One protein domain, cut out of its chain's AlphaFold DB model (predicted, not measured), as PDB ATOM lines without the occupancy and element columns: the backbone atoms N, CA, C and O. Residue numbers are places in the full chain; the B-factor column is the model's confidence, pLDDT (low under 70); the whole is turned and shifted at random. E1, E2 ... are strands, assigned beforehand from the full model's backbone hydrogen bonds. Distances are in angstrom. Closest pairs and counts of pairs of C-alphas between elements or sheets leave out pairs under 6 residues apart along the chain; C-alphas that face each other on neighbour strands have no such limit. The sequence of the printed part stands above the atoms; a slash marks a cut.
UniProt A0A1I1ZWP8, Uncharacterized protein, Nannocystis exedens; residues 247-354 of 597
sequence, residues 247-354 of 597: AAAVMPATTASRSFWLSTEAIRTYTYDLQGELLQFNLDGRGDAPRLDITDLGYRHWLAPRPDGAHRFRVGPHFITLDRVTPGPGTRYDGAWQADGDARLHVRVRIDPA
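AT A GLANCE: This is residues 247 to 354 of the 597 residues of an uncharacterized protein of Nannocystis exedens (UniProt A0A1I1ZWP8). The domain is a sandwich: a five-stranded sheet of E1, E3, E4, E5 and E6 lies face to face with a four-stranded sheet of E2, E11, E8 and E7, their strands nearly in line, at 7 degrees. A small hairpin, E9 and E10, sits at one end of the sandwich, between E8 and E11 along the chain. The 108 printed residues have no named helix and eleven named strands, E1 to E11 in that order along the chain; the class is all strand. The larger sheet, in the order E1 E3 E4 E5 E6, is mixed, and the other, in the order E2 E11 E8 E7, is antiparallel. The whole is compact, with a radius of gyration of the C-alphas of 13.6 A, and its outline is elongated, with spans of 41 by 26 by 22 A.

HOW THE PARTS SIT: Start with E1, residues 248 to 251, an edge strand parallel to E3, residues 269 to 274, at 17 degrees; look for N 251 and O 271, 2.8 A apart. E3 opens a meander, each strand the antiparallel neighbour of the one before, with E4, residues 277 to 284, E5, residues 291 to 295, and E6, residues 299 to 303. Check it at N 272 and O 279, N 282 and O 293, and N 294 and O 301, each pair 2.8 A apart. In the other sheet, which is twisted, E2, residues 258 to 263, is antiparallel to E11, residues 345 to 353, with N 262 and O 347 2.8 A apart. E11 is antiparallel to E8, residues 318 to 327, with N 321 and O 350 2.8 A apart. E8 forms a hairpin with E7, residues 311 to 316, with N 313 and O 320 2.9 A apart. Between the sheets, the closest C-alphas of E2 and E4 are those of Leu 262 and Leu 283, 6.6 A apart. E9, residues 331 to 333, and E10, residues 337 to 339, form a hairpin, with N 332 and O 338 2.9 A apart.

IN THESE COORDINATES: Find C-alpha 248 at (45.494, -17.975, 31.394), where E1 begins. E2 is 16.5 A long, E3 15.9 A, E4 22.6 A and E7 16.3 A. E8, the longest strand by residues, runs 26.6 A from C-alpha 318 at (32.965, -7.674, 17.165). E11 runs 26.1 A to C-alpha 353 at (35.046, -3.586, 16.746).

THE WHOLE: The two C-alphas farthest apart are those of Gln 275 and Asp 340, 40.9 A. The printed part has no cut and no long link. No printed residue has a pLDDT under 70; the mean of the printed part of this model is 90.9.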
ATOM      1  N   ALA A 247      49.206 -19.875  32.089       85.94
ATOM      2  CA  ALA A 247      48.209 -20.703  31.403       85.94
ATOM      3  C   ALA A 247      46.949 -19.926  30.971       85.94
ATOM      4  O   ALA A 247      46.241 -20.328  30.046       85.94
ATOM      5  N   ALA A 248      46.656 -18.814  31.649       87.56
ATOM      6  CA  ALA A 248      45.494 -17.975  31.394       87.56
ATOM      7  C   ALA A 248      45.840 -16.493  31.555       87.56
ATOM      8  O   ALA A 248      46.709 -16.128  32.349       87.56
ATOM      9  N   ALA A 249      45.128 -15.640  30.826       89.69
ATOM     10  CA  ALA A 249      45.257 -14.196  30.928       89.69
ATOM     11  C   ALA A 249      43.889 -13.510  30.841       89.69
ATOM     12  O   ALA A 249      42.982 -13.953  30.134       89.69
ATOM     13  N   VAL A 250      43.750 -12.399  31.565       89.00
ATOM     14  CA  VAL A 250      42.560 -11.543  31.523       89.00
ATOM     15  C   VAL A 250      42.924 -10.253  30.807       89.00
ATOM     16  O   VAL A 250      43.902  -9.589  31.152       89.00
ATOM     17  N   MET A 251      42.139  -9.904  29.797       86.94
ATOM     18  CA  MET A 251      42.273  -8.652  29.073       86.94
ATOM     19  C   MET A 251      41.411  -7.570  29.726       86.94
ATOM     20  O   MET A 251      40.242  -7.827  30.023       86.94
ATOM     21  N   PRO A 252      41.940  -6.348  29.912       84.38
ATOM     22  CA  PRO A 252      41.135  -5.234  30.387       84.38
ATOM     23  C   PRO A 252      40.061  -4.872  29.357       84.38
ATOM     24  O   PRO A 252      40.298  -4.962  28.148       84.38
ATOM     25  N   ALA A 253      38.905  -4.418  29.843       83.81
ATOM     26  CA  ALA A 253      37.800  -4.004  28.990       83.81
ATOM     27  C   ALA A 253      38.212  -2.871  28.042       83.81
ATOM     28  O   ALA A 253      38.811  -1.873  28.454       83.81
ATOM     29  N   THR A 254      37.897  -3.012  26.755       84.31
ATOM     30  CA  THR A 254      38.175  -1.982  25.751       84.31
ATOM     31  C   THR A 254      37.257  -2.120  24.537       84.31
ATOM     32  O   THR A 254      36.639  -3.152  24.310       84.31
ATOM     33  N   THR A 255      37.146  -1.055  23.751       83.56
ATOM     34  CA  THR A 255      36.474  -1.060  22.442       83.56
ATOM     35  C   THR A 255      37.471  -1.021  21.287       83.56
ATOM     36  O   THR A 255      37.088  -1.169  20.127       83.56
ATOM     37  N   ALA A 256      38.752  -0.804  21.591       89.56
ATOM     38  CA  ALA A 256      39.814  -0.762  20.603       89.56
ATOM     39  C   ALA A 256      40.184  -2.174  20.138       89.56
ATOM     40  O   ALA A 256      40.032  -3.150  20.874       89.56
ATOM     41  N   SER A 257      40.718  -2.275  18.921       92.62
ATOM     42  CA  SER A 257      41.188  -3.551  18.393       92.62
ATOM     43  C   SER A 257      42.290  -4.145  19.272       92.62
ATOM     44  O   SER A 257      43.131  -3.424  19.824       92.62
ATOM     45  N   ARG A 258      42.303  -5.471  19.397       93.62
ATOM     46  CA  ARG A 258      43.292  -6.215  20.182       93.62
ATOM     47  C   ARG A 258      43.746  -7.448  19.429       93.62
ATOM     48  O   ARG A 258      42.939  -8.126  18.812       93.62
ATOM     49  N   SER A 259      45.029  -7.759  19.504       95.31
ATOM     50  CA  SER A 259      45.618  -8.990  18.996       95.31
ATOM     51  C   SER A 259      46.458  -9.649  20.081       95.31
ATOM     52  O   SER A 259      47.159  -8.959  20.819       95.31
ATOM     53  N   PHE A 260      46.379 -10.970  20.184       95.94
ATOM     54  CA  PHE A 260      47.082 -11.792  21.171       95.94
ATOM     55  C   PHE A 260      47.341 -13.188  20.605       95.94
ATOM     56  O   PHE A 260      46.808 -13.552  19.554       95.94
ATOM     57  N   TRP A 261      48.153 -13.972  21.306       96.50
ATOM     58  CA  TRP A 261      48.413 -15.364  20.963       96.50
ATOM     59  C   TRP A 261      47.850 -16.309  22.017       96.50
ATOM     60  O   TRP A 261      48.170 -16.198  23.194       96.50
ATOM     61  N   LEU A 262      47.075 -17.287  21.567       95.94
ATOM     62  CA  LEU A 262      46.757 -18.491  22.323       95.94
ATOM     63  C   LEU A 262      47.810 -19.560  22.041       95.94
ATOM     64  O   LEU A 262      48.330 -19.647  20.927       95.94
ATOM     65  N   SER A 263      48.108 -20.396  23.027       94.88
ATOM     66  CA  SER A 263      49.083 -21.474  22.909       94.88
ATOM     67  C   SER A 263      48.685 -22.668  23.761       94.88
ATOM     68  O   SER A 263      48.449 -22.511  24.957       94.88
ATOM     69  N   THR A 264      48.695 -23.879  23.196       91.69
ATOM     70  CA  THR A 264      48.473 -25.107  23.987       91.69
ATOM     71  C   THR A 264      49.609 -25.377  24.976       91.69
ATOM     72  O   THR A 264      49.452 -26.158  25.914       91.69
ATOM     73  N   GLU A 265      50.733 -24.678  24.841       85.81
ATOM     74  CA  GLU A 265      51.911 -24.819  25.697       85.81
ATOM     75  C   GLU A 265      52.085 -23.666  26.701       85.81
ATOM     76  O   GLU A 265      53.060 -23.656  27.449       85.81
ATOM     77  N   ALA A 266      51.166 -22.696  26.707       87.38
ATOM     78  CA  ALA A 266      51.222 -21.494  27.539       87.38
ATOM     79  C   ALA A 266      49.812 -20.905  27.715       87.38
ATOM     80  O   ALA A 266      48.954 -21.614  28.225       87.38
ATOM     81  N   ILE A 267      49.549 -19.656  27.291       89.19
ATOM     82  CA  ILE A 267      48.241 -19.007  27.464       89.19
ATOM     83  C   ILE A 267      47.191 -19.739  26.621       89.19
ATOM     84  O   ILE A 267      47.001 -19.457  25.441       89.19
ATOM     85  N   ARG A 268      46.511 -20.701  27.238       91.12
ATOM     86  CA  ARG A 268      45.435 -21.507  26.648       91.12
ATOM     87  C   ARG A 268      44.112 -20.772  26.687       91.12
ATOM     88  O   ARG A 268      43.277 -20.996  25.817       91.12
ATOM     89  N   THR A 269      43.951 -19.900  27.681       93.62
ATOM     90  CA  THR A 269      42.698 -19.199  27.937       93.62
ATOM     91  C   THR A 269      42.899 -17.694  27.971       93.62
ATOM     92  O   THR A 269      43.708 -17.187  28.749       93.62
ATOM     93  N   TYR A 270      42.096 -16.980  27.185       93.75
ATOM     94  CA  TYR A 270      41.897 -15.544  27.343       93.75
ATOM     95  C   TYR A 270      40.470 -15.261  27.770       93.75
ATOM     96  O   TYR A 270      39.530 -15.761  27.156       93.75
ATOM     97  N   THR A 271      40.324 -14.405  28.772       92.25
ATOM     98  CA  THR A 271      39.034 -13.831  29.150       92.25
ATOM     99  C   THR A 271      39.055 -12.342  28.851       92.25
ATOM    100  O   THR A 271      39.988 -11.642  29.241       92.25
ATOM    101  N   TYR A 272      38.032 -11.858  28.161       88.00
ATOM    102  CA  TYR A 272      37.924 -10.488  27.698       88.00
ATOM    103  C   TYR A 272      36.552  -9.914  28.037       88.00
ATOM    104  O   TYR A 272      35.528 -10.489  27.685       88.00
ATOM    105  N   ASP A 273      36.536  -8.783  28.733       84.44
ATOM    106  CA  ASP A 273      35.304  -8.074  29.074       84.44
ATOM    107  C   ASP A 273      34.946  -7.061  27.974       84.44
ATOM    108  O   ASP A 273      35.624  -6.050  27.775       84.44
ATOM    109  N   LEU A 274      33.863  -7.335  27.257       74.50
ATOM    110  CA  LEU A 274      33.262  -6.483  26.237       74.50
ATOM    111  C   LEU A 274      32.213  -5.555  26.852       74.50
ATOM    112  O   LEU A 274      31.042  -5.602  26.491       74.50
ATOM    113  N   GLN A 275      32.627  -4.709  27.797       71.50
ATOM    114  CA  GLN A 275      31.741  -3.730  28.442       71.50
ATOM    115  C   GLN A 275      30.475  -4.368  29.055       71.50
ATOM    116  O   GLN A 275      29.376  -3.833  28.922       71.50
ATOM    117  N   GLY A 276      30.629  -5.505  29.737       72.00
ATOM    118  CA  GLY A 276      29.534  -6.229  30.392       72.00
ATOM    119  C   GLY A 276      29.155  -7.558  29.733       72.00
ATOM    120  O   GLY A 276      28.400  -8.322  30.334       72.00
ATOM    121  N   GLU A 277      29.703  -7.876  28.557       79.25
ATOM    122  CA  GLU A 277      29.647  -9.222  27.973       79.25
ATOM    123  C   GLU A 277      31.021  -9.899  28.088       79.25
ATOM    124  O   GLU A 277      32.033  -9.384  27.623       79.25
ATOM    125  N   LEU A 278      31.087 -11.065  28.732       90.12
ATOM    126  CA  LEU A 278      32.341 -11.801  28.886       90.12
ATOM    127  C   LEU A 278      32.583 -12.670  27.650       90.12
ATOM    128  O   LEU A 278      31.812 -13.593  27.415       90.12
ATOM    129  N   LEU A 279      33.659 -12.418  26.910       92.81
ATOM    130  CA  LEU A 279      34.130 -13.271  25.823       92.81
ATOM    131  C   LEU A 279      35.338 -14.087  26.289       92.81
ATOM    132  O   LEU A 279      36.325 -13.547  26.785       92.81
ATOM    133  N   GLN A 280      35.280 -15.398  26.107       95.69
ATOM    134  CA  GLN A 280      36.321 -16.339  26.478       95.69
ATOM    135  C   GLN A 280      36.821 -17.090  25.249       95.69
ATOM    136  O   GLN A 280      36.042 -17.592  24.441       95.69
ATOM    137  N   PHE A 281      38.138 -17.218  25.154       96.62
ATOM    138  CA  PHE A 281      38.823 -18.066  24.193       96.62
ATOM    139  C   PHE A 281      39.516 -19.182  24.949       96.62
ATOM    140  O   PHE A 281      40.200 -18.899  25.928       96.62
ATOM    141  N   ASN A 282      39.370 -20.422  24.499       96.56
ATOM    142  CA  ASN A 282      40.042 -21.574  25.081       96.56
ATOM    143  C   ASN A 282      40.600 -22.470  23.975       96.56
ATOM    144  O   ASN A 282      39.851 -22.934  23.119       96.56
ATOM    145  N   LEU A 283      41.908 -22.713  23.992       96.06
ATOM    146  CA  LEU A 283      42.596 -23.580  23.043       96.06
ATOM    147  C   LEU A 283      42.954 -24.909  23.717       96.06
ATOM    148  O   LEU A 283      43.843 -24.971  24.568       96.06
ATOM    149  N   ASP A 284      42.273 -25.976  23.307       93.06
ATOM    150  CA  ASP A 284      42.524 -27.347  23.739       93.06
ATOM    151  C   ASP A 284      43.376 -28.079  22.694       93.06
ATOM    152  O   ASP A 284      43.052 -28.093  21.506       93.06
ATOM    153  N   GLY A 285      44.484 -28.667  23.141       87.00
ATOM    154  CA  GLY A 285      45.417 -29.430  22.310       87.00
ATOM    155  C   GLY A 285      45.362 -30.935  22.542       87.00
ATOM    156  O   GLY A 285      46.249 -31.633  22.064       87.00
ATOM    157  N   ARG A 286      44.397 -31.446  23.317       84.19
ATOM    158  CA  ARG A 286      44.333 -32.878  23.635       84.19
ATOM    159  C   ARG A 286      44.114 -33.723  22.381       84.19
ATOM    160  O   ARG A 286      43.136 -33.533  21.659       84.19
ATOM    161  N   GLY A 287      45.000 -34.696  22.177       80.25
ATOM    162  CA  GLY A 287      44.978 -35.590  21.019       80.25
ATOM    163  C   GLY A 287      45.350 -34.911  19.695       80.25
ATOM    164  O   GLY A 287      46.013 -33.876  19.659       80.25
ATOM    165  N   ASP A 288      44.913 -35.517  18.591       77.69
ATOM    166  CA  ASP A 288      45.176 -35.083  17.215       77.69
ATOM    167  C   ASP A 288      44.116 -34.114  16.662       77.69
ATOM    168  O   ASP A 288      44.233 -33.659  15.531       77.69
ATOM    169  N   ALA A 289      43.097 -33.762  17.446       84.94
ATOM    170  CA  ALA A 289      41.999 -32.888  17.037       84.94
ATOM    171  C   ALA A 289      41.941 -31.633  17.925       84.94
ATOM    172  O   ALA A 289      41.037 -31.497  18.755       84.94
ATOM    173  N   PRO A 290      42.899 -30.703  17.775       91.31
ATOM    174  CA  PRO A 290      42.902 -29.480  18.553       91.31
ATOM    175  C   PRO A 290      41.648 -28.653  18.296       91.31
ATOM    176  O   PRO A 290      41.127 -28.591  17.178       91.31
ATOM    177  N   ARG A 291      41.196 -27.967  19.338       94.44
ATOM    178  CA  ARG A 291      39.933 -27.242  19.350       94.44
ATOM    179  C   ARG A 291      40.135 -25.857  19.931       94.44
ATOM    180  O   ARG A 291      40.633 -25.707  21.041       94.44
ATOM    181  N   LEU A 292      39.698 -24.847  19.193       96.12
ATOM    182  CA  LEU A 292      39.512 -23.503  19.712       96.12
ATOM    183  C   LEU A 292      38.032 -23.311  20.039       96.12
ATOM    184  O   LEU A 292      37.198 -23.345  19.138       96.12
ATOM    185  N   ASP A 293      37.718 -23.116  21.314       96.50
ATOM    186  CA  ASP A 293      36.407 -22.692  21.799       96.50
ATOM    187  C   ASP A 293      36.379 -21.173  21.974       96.50
ATOM    188  O   ASP A 293      37.275 -20.580  22.576       96.50
ATOM    189  N   ILE A 294      35.309 -20.552  21.492       95.94
ATOM    190  CA  ILE A 294      35.041 -19.120  21.598       95.94
ATOM    191  C   ILE A 294      33.646 -18.986  22.165       95.94
ATOM    192  O   ILE A 294      32.683 -19.452  21.561       95.94
ATOM    193  N   THR A 295      33.551 -18.432  23.364       94.81
ATOM    194  CA  THR A 295      32.336 -18.504  24.175       94.81
ATOM    195  C   THR A 295      32.022 -17.142  24.765       94.81
ATOM    196  O   THR A 295      32.914 -16.498  25.301       94.81
ATOM    197  N   ASP A 296      30.766 -16.724  24.706       92.25
ATOM    198  CA  ASP A 296      30.221 -15.678  25.566       92.25
ATOM    199  C   ASP A 296      29.069 -16.244  26.424       92.25
ATOM    200  O   ASP A 296      28.860 -17.458  26.473       92.25
ATOM    201  N   LEU A 297      28.334 -15.399  27.152       87.75
ATOM    202  CA  LEU A 297      27.233 -15.845  28.018       87.75
ATOM    203  C   LEU A 297      26.124 -16.624  27.283       87.75
ATOM    204  O   LEU A 297      25.413 -17.404  27.918       87.75
ATOM    205  N   GLY A 298      25.949 -16.404  25.981       90.62
ATOM    206  CA  GLY A 298      24.922 -17.049  25.170       90.62
ATOM    207  C   GLY A 298      25.445 -17.747  23.918       90.62
ATOM    208  O   GLY A 298      24.786 -18.643  23.407       90.62
ATOM    209  N   TYR A 299      26.609 -17.377  23.411       95.12
ATOM    210  CA  TYR A 299      27.206 -17.903  22.195       95.12
ATOM    211  C   TYR A 299      28.342 -18.863  22.519       95.12
ATOM    212  O   TYR A 299      29.155 -18.623  23.407       95.12
ATOM    213  N   ARG A 300      28.448 -19.935  21.746       96.12
ATOM    214  CA  ARG A 300      29.615 -20.805  21.720       96.12
ATOM    215  C   ARG A 300      29.882 -21.231  20.292       96.12
ATOM    216  O   ARG A 300      28.983 -21.717  19.617       96.12
ATOM    217  N   HIS A 301      31.130 -21.134  19.875       95.75
ATOM    218  CA  HIS A 301      31.616 -21.678  18.618       95.75
ATOM    219  C   HIS A 301      32.897 -22.439  18.894       95.75
ATOM    220  O   HIS A 301      33.790 -21.938  19.577       95.75
ATOM    221  N   TRP A 302      32.972 -23.663  18.394       94.44
ATOM    222  CA  TRP A 302      34.202 -24.427  18.394       94.44
ATOM    223  C   TRP A 302      34.660 -24.709  16.982       94.44
ATOM    224  O   TRP A 302      33.862 -24.965  16.096       94.44
ATOM    225  N   LEU A 303      35.963 -24.687  16.764       93.00
ATOM    226  CA  LEU A 303      36.526 -24.999  15.460       93.00
ATOM    227  C   LEU A 303      37.919 -25.588  15.624       93.00
ATOM    228  O   LEU A 303      38.621 -25.298  16.594       93.00
ATOM    229  N   ALA A 304      38.325 -26.413  14.664       92.81
ATOM    230  CA  ALA A 304      39.713 -26.830  14.561       92.81
ATOM    231  C   ALA A 304      40.505 -25.666  13.946       92.81
ATOM    232  O   ALA A 304      40.225 -25.311  12.799       92.81
ATOM    233  N   PRO A 305      41.453 -25.036  14.664       93.44
ATOM    234  CA  PRO A 305      42.264 -23.972  14.081       93.44
ATOM    235  C   PRO A 305      43.099 -24.566  12.946       93.44
ATOM    236  O   PRO A 305      43.669 -25.637  13.124       93.44
ATOM    237  N   ARG A 306      43.184 -23.912  11.785       92.88
ATOM    238  CA  ARG A 306      43.951 -24.407  10.632       92.88
ATOM    239  C   ARG A 306      44.904 -23.331  10.099       92.88
ATOM    240  O   ARG A 306      44.621 -22.142  10.241       92.88
ATOM    241  N   PRO A 307      46.058 -23.717   9.524       92.00
ATOM    242  CA  PRO A 307      47.013 -22.773   8.943       92.00
ATOM    243  C   PRO A 307      46.670 -22.347   7.503       92.00
ATOM    244  O   PRO A 307      47.391 -21.532   6.933       92.00
ATOM    245  N   ASP A 308      45.617 -22.904   6.900       84.88
ATOM    246  CA  ASP A 308      45.249 -22.756   5.484       84.88
ATOM    247  C   ASP A 308      44.505 -21.451   5.148       84.88
ATOM    248  O   ASP A 308      44.220 -21.185   3.980       84.88
ATOM    249  N   GLY A 309      44.255 -20.585   6.129       77.94
ATOM    250  CA  GLY A 309      43.708 -19.261   5.873       77.94
ATOM    251  C   GLY A 309      43.363 -18.491   7.134       77.94
ATOM    252  O   GLY A 309      43.344 -19.024   8.241       77.94
ATOM    253  N   ALA A 310      43.084 -17.199   6.954       85.88
ATOM    254  CA  ALA A 310      42.521 -16.405   8.029       85.88
ATOM    255  C   ALA A 310      41.036 -16.755   8.191       85.88
ATOM    256  O   ALA A 310      40.256 -16.587   7.254       85.88
ATOM    257  N   HIS A 311      40.633 -17.185   9.383       89.62
ATOM    258  CA  HIS A 311      39.222 -17.404   9.697       89.62
ATOM    259  C   HIS A 311      38.666 -16.161  10.365       89.62
ATOM    260  O   HIS A 311      39.171 -15.741  11.402       89.62
ATOM    261  N   ARG A 312      37.621 -15.569   9.790       92.62
ATOM    262  CA  ARG A 312      36.972 -14.385  10.347       92.62
ATOM    263  C   ARG A 312      35.505 -14.670  10.596       92.62
ATOM    264  O   ARG A 312      34.796 -15.090   9.691       92.62
ATOM    265  N   PHE A 313      35.051 -14.388  11.804       92.12
ATOM    266  CA  PHE A 313      33.663 -14.556  12.209       92.12
ATOM    267  C   PHE A 313      33.202 -13.347  13.010       92.12
ATOM    268  O   PHE A 313      33.998 -12.605  13.591       92.12
ATOM    269  N   ARG A 314      31.894 -13.121  12.989       94.56
ATOM    270  CA  ARG A 314      31.245 -12.047  13.727       94.56
ATOM    271  C   ARG A 314      30.632 -12.611  15.002       94.56
ATOM    272  O   ARG A 314      29.970 -13.642  14.951       94.56
ATOM    273  N   VAL A 315      30.863 -11.934  16.122       93.25
ATOM    274  CA  VAL A 315      30.269 -12.243  17.427       93.25
ATOM    275  C   VAL A 315      29.735 -10.935  17.990       93.25
ATOM    276  O   VAL A 315      30.496 -10.083  18.452       93.25
ATOM    277  N   GLY A 316      28.427 -10.726  17.830       91.00
ATOM    278  CA  GLY A 316      27.752  -9.491  18.214       91.00
ATOM    279  C   GLY A 316      28.381  -8.249  17.550       91.00
ATOM    280  O   GLY A 316      28.403  -8.153  16.311       91.00
ATOM    281  N   PRO A 317      28.884  -7.280  18.339       90.06
ATOM    282  CA  PRO A 317      29.510  -6.062  17.836       90.06
ATOM    283  C   PRO A 317      31.010  -6.216  17.529       90.06
ATOM    284  O   PRO A 317      31.687  -5.209  17.336       90.06
ATOM    285  N   HIS A 318      31.547  -7.439  17.447       92.88
ATOM    286  CA  HIS A 318      32.965  -7.674  17.165       92.88
ATOM    287  C   HIS A 318      33.194  -8.608  15.981       92.88
ATOM    288  O   HIS A 318      32.424  -9.530  15.716       92.88
ATOM    289  N   PHE A 319      34.307  -8.384  15.286       94.62
ATOM    290  CA  PHE A 319      34.923  -9.385  14.432       94.62
ATOM    291  C   PHE A 319      36.055 -10.051  15.184       94.62
ATOM    292  O   PHE A 319      36.933  -9.379  15.720       94.62
ATOM    293  N   ILE A 320      36.060 -11.372  15.157       94.62
ATOM    294  CA  ILE A 320      37.168 -12.175  15.635       94.62
ATOM    295  C   ILE A 320      37.825 -12.785  14.405       94.62
ATOM    296  O   ILE A 320      37.157 -13.374  13.554       94.62
ATOM    297  N   THR A 321      39.134 -12.606  14.298       95.88
ATOM    298  CA  THR A 321      39.949 -13.124  13.206       95.88
ATOM    299  C   THR A 321      41.050 -14.007  13.774       95.88
ATOM    300  O   THR A 321      41.830 -13.562  14.614       95.88
ATOM    301  N   LEU A 322      41.129 -15.245  13.303       95.31
ATOM    302  CA  LEU A 322      42.272 -16.133  13.484       95.31
ATOM    303  C   LEU A 322      43.153 -15.930  12.265       95.31
ATOM    304  O   LEU A 322      42.883 -16.494  11.211       95.31
ATOM    305  N   ASP A 323      44.130 -15.041  12.363       91.88
ATOM    306  CA  ASP A 323      44.906 -14.618  11.198       91.88
ATOM    307  C   ASP A 323      46.200 -15.421  11.017       91.88
ATOM    308  O   ASP A 323      46.810 -15.371   9.948       91.88
ATOM    309  N   ARG A 324      46.622 -16.177  12.040       95.50
ATOM    310  CA  ARG A 324      47.773 -17.078  11.955       95.50
ATOM    311  C   ARG A 324      47.639 -18.264  12.899       95.50
ATOM    312  O   ARG A 324      47.406 -18.092  14.091       95.50
ATOM    313  N   VAL A 325      47.895 -19.461  12.382       96.19
ATOM    314  CA  VAL A 325      48.020 -20.696  13.166       96.19
ATOM    315  C   VAL A 325      49.389 -21.298  12.882       96.19
ATOM    316  O   VAL A 325      49.753 -21.496  11.726       96.19
ATOM    317  N   THR A 326      50.181 -21.528  13.925       95.44
ATOM    318  CA  THR A 326      51.552 -22.044  13.814       95.44
ATOM    319  C   THR A 326      51.677 -23.343  14.609       95.44
ATOM    320  O   THR A 326      51.416 -23.322  15.815       95.44
ATOM    321  N   PRO A 327      52.069 -24.465  13.974       94.62
ATOM    322  CA  PRO A 327      52.379 -25.689  14.701       94.62
ATOM    323  C   PRO A 327      53.618 -25.507  15.582       94.62
ATOM    324  O   PRO A 327      54.599 -24.878  15.179       94.62
ATOM    325  N   GLY A 328      53.569 -26.085  16.775       92.06
ATOM    326  CA  GLY A 328      54.718 -26.253  17.653       92.06
ATOM    327  C   GLY A 328      55.510 -27.532  17.334       92.06
ATOM    328  O   GLY A 328      55.163 -28.287  16.423       92.06
ATOM    329  N   PRO A 329      56.590 -27.807  18.085       88.88
ATOM    330  CA  PRO A 329      57.419 -28.996  17.881       88.88
ATOM    331  C   PRO A 329      56.626 -30.307  17.989       88.88
ATOM    332  O   PRO A 329      55.842 -30.476  18.917       88.88
ATOM    333  N   GLY A 330      56.863 -31.250  17.072       89.19
ATOM    334  CA  GLY A 330      56.174 -32.551  17.071       89.19
ATOM    335  C   GLY A 330      54.705 -32.484  16.638       89.19
ATOM    336  O   GLY A 330      53.976 -33.455  16.806       89.19
ATOM    337  N   THR A 331      54.256 -31.351  16.096       92.81
ATOM    338  CA  THR A 331      52.920 -31.175  15.520       92.81
ATOM    339  C   THR A 331      53.044 -30.671  14.088       92.81
ATOM    340  O   THR A 331      53.917 -29.863  13.774       92.81
ATOM    341  N   ARG A 332      52.180 -31.151  13.196       94.25
ATOM    342  CA  ARG A 332      52.103 -30.698  11.802       94.25
ATOM    343  C   ARG A 332      50.670 -30.755  11.286       94.25
ATOM    344  O   ARG A 332      49.827 -31.431  11.871       94.25
ATOM    345  N   TYR A 333      50.418 -30.054  10.187       94.25
ATOM    346  CA  TYR A 333      49.122 -30.026   9.520       94.25
ATOM    347  C   TYR A 333      49.268 -30.451   8.059       94.25
ATOM    348  O   TYR A 333      49.859 -29.719   7.269       94.25
ATOM    349  N   ASP A 334      48.689 -31.601   7.715       91.81
ATOM    350  CA  ASP A 334      48.694 -32.183   6.365       91.81
ATOM    351  C   ASP A 334      47.241 -32.451   5.918       91.81
ATOM    352  O   ASP A 334      46.842 -33.584   5.657       91.81
ATOM    353  N   GLY A 335      46.392 -31.415   5.954       90.44
ATOM    354  CA  GLY A 335      44.931 -31.517   5.761       90.44
ATOM    355  C   GLY A 335      44.168 -31.989   7.008       90.44
ATOM    356  O   GLY A 335      42.990 -31.682   7.181       90.44
ATOM    357  N   ALA A 336      44.868 -32.651   7.923       92.62
ATOM    358  CA  ALA A 336      44.459 -32.905   9.295       92.62
ATOM    359  C   ALA A 336      45.653 -32.677  10.229       92.62
ATOM    360  O   ALA A 336      46.814 -32.714   9.805       92.62
ATOM    361  N   TRP A 337      45.359 -32.426  11.498       93.12
ATOM    362  CA  TRP A 337      46.378 -32.303  12.528       93.12
ATOM    363  C   TRP A 337      46.998 -33.667  12.831       93.12
ATOM    364  O   TRP A 337      46.313 -34.682  12.892       93.12
ATOM    365  N   GLN A 338      48.320 -33.681  12.981       94.44
ATOM    366  CA  GLN A 338      49.087 -34.847  13.397       94.44
ATOM    367  C   GLN A 338      50.044 -34.415  14.499       94.44
ATOM    368  O   GLN A 338      50.749 -33.412  14.342       94.44
ATOM    369  N   ALA A 339      50.080 -35.170  15.593       90.81
ATOM    370  CA  ALA A 339      50.949 -34.896  16.724       90.81
ATOM    371  C   ALA A 339      51.445 -36.190  17.375       90.81
ATOM    372  O   ALA A 339      50.719 -37.183  17.446       90.81
ATOM    373  N   ASP A 340      52.673 -36.152  17.888       85.38
ATOM    374  CA  ASP A 340      53.198 -37.179  18.786       85.38
ATOM    375  C   ASP A 340      52.697 -36.892  20.216       85.38
ATOM    376  O   ASP A 340      53.391 -36.267  21.024       85.38
ATOM    377  N   GLY A 341      51.459 -37.301  20.511       84.62
ATOM    378  CA  GLY A 341      50.756 -36.984  21.761       84.62
ATOM    379  C   GLY A 341      49.806 -35.793  21.605       84.62
ATOM    380  O   GLY A 341      49.056 -35.730  20.636       84.62
ATOM    381  N   ASP A 342      49.823 -34.859  22.560       85.88
ATOM    382  CA  ASP A 342      49.017 -33.632  22.483       85.88
ATOM    383  C   ASP A 342      49.523 -32.691  21.378       85.88
ATOM    384  O   ASP A 342      50.723 -32.408  21.273       85.88
ATOM    385  N   ALA A 343      48.597 -32.124  20.605       90.31
ATOM    386  CA  ALA A 343      48.893 -31.116  19.602       90.31
ATOM    387  C   ALA A 343      49.436 -29.816  20.229       90.31
ATOM    388  O   ALA A 343      48.813 -29.153  21.071       90.31
ATOM    389  N   ARG A 344      50.611 -29.402  19.752       91.56
ATOM    390  CA  ARG A 344      51.284 -28.154  20.121       91.56
ATOM    391  C   ARG A 344      50.967 -27.085  19.095       91.56
ATOM    392  O   ARG A 344      51.321 -27.228  17.927       91.56
ATOM    393  N   LEU A 345      50.279 -26.030  19.513       94.38
ATOM    394  CA  LEU A 345      49.716 -25.038  18.600       94.38
ATOM    395  C   LEU A 345      49.786 -23.647  19.179       94.38
ATOM    396  O   LEU A 345      49.557 -23.453  20.372       94.38
ATOM    397  N   HIS A 346      49.998 -22.688  18.287       96.06
ATOM    398  CA  HIS A 346      49.927 -21.270  18.583       96.06
ATOM    399  C   HIS A 346      48.955 -20.603  17.612       96.06
ATOM    400  O   HIS A 346      49.131 -20.687  16.397       96.06
ATOM    401  N   VAL A 347      47.932 -19.941  18.142       96.94
ATOM    402  CA  VAL A 347      46.883 -19.281  17.358       96.94
ATOM    403  C   VAL A 347      46.917 -17.795  17.664       96.94
ATOM    404  O   VAL A 347      46.695 -17.394  18.805       96.94
ATOM    405  N   ARG A 348      47.176 -16.965  16.656       97.06
ATOM    406  CA  ARG A 348      47.035 -15.520  16.787       97.06
ATOM    407  C   ARG A 348      45.583 -15.145  16.552       97.06
ATOM    408  O   ARG A 348      45.004 -15.449  15.510       97.06
ATOM    409  N   VAL A 349      45.009 -14.491  17.549       96.75
ATOM    410  CA  VAL A 349      43.642 -13.988  17.531       96.75
ATOM    411  C   VAL A 349      43.700 -12.475  17.429       96.75
ATOM    412  O   VAL A 349      44.550 -11.822  18.041       96.75
ATOM    413  N   ARG A 350      42.784 -11.909  16.655       95.94
ATOM    414  CA  ARG A 350      42.526 -10.479  16.581       95.94
ATOM    415  C   ARG A 350      41.042 -10.222  16.796       95.94
ATOM    416  O   ARG A 350      40.211 -10.862  16.164       95.94
ATOM    417  N   ILE A 351      40.726  -9.283  17.671       94.88
ATOM    418  CA  ILE A 351      39.379  -8.808  17.954       94.88
ATOM    419  C   ILE A 351      39.308  -7.365  17.479       94.88
ATOM    420  O   ILE A 351      40.076  -6.522  17.942       94.88
ATOM    421  N   ASP A 352      38.401  -7.084  16.558       94.00
ATOM    422  CA  ASP A 352      38.131  -5.745  16.047       94.00
ATOM    423  C   ASP A 352      36.688  -5.347  16.378       94.00
ATOM    424  O   ASP A 352      35.788  -6.188  16.285       94.00
ATOM    425  N   PRO A 353      36.415  -4.076  16.720       91.94
ATOM    426  CA  PRO A 353      35.046  -3.586  16.746       91.94
ATOM    427  C   PRO A 353      34.437  -3.700  15.343       91.94
ATOM    428  O   PRO A 353      35.057  -3.359  14.332       91.94
ATOM    429  N   ALA A 354      33.207  -4.189  15.275       91.69
ATOM    430  CA  ALA A 354      32.428  -4.278  14.058       91.69
ATOM    431  C   ALA A 354      31.405  -3.143  14.036       91.69
ATOM    432  O   ALA A 354      30.618  -2.977  14.966       91.69
TER     433      ALA A 354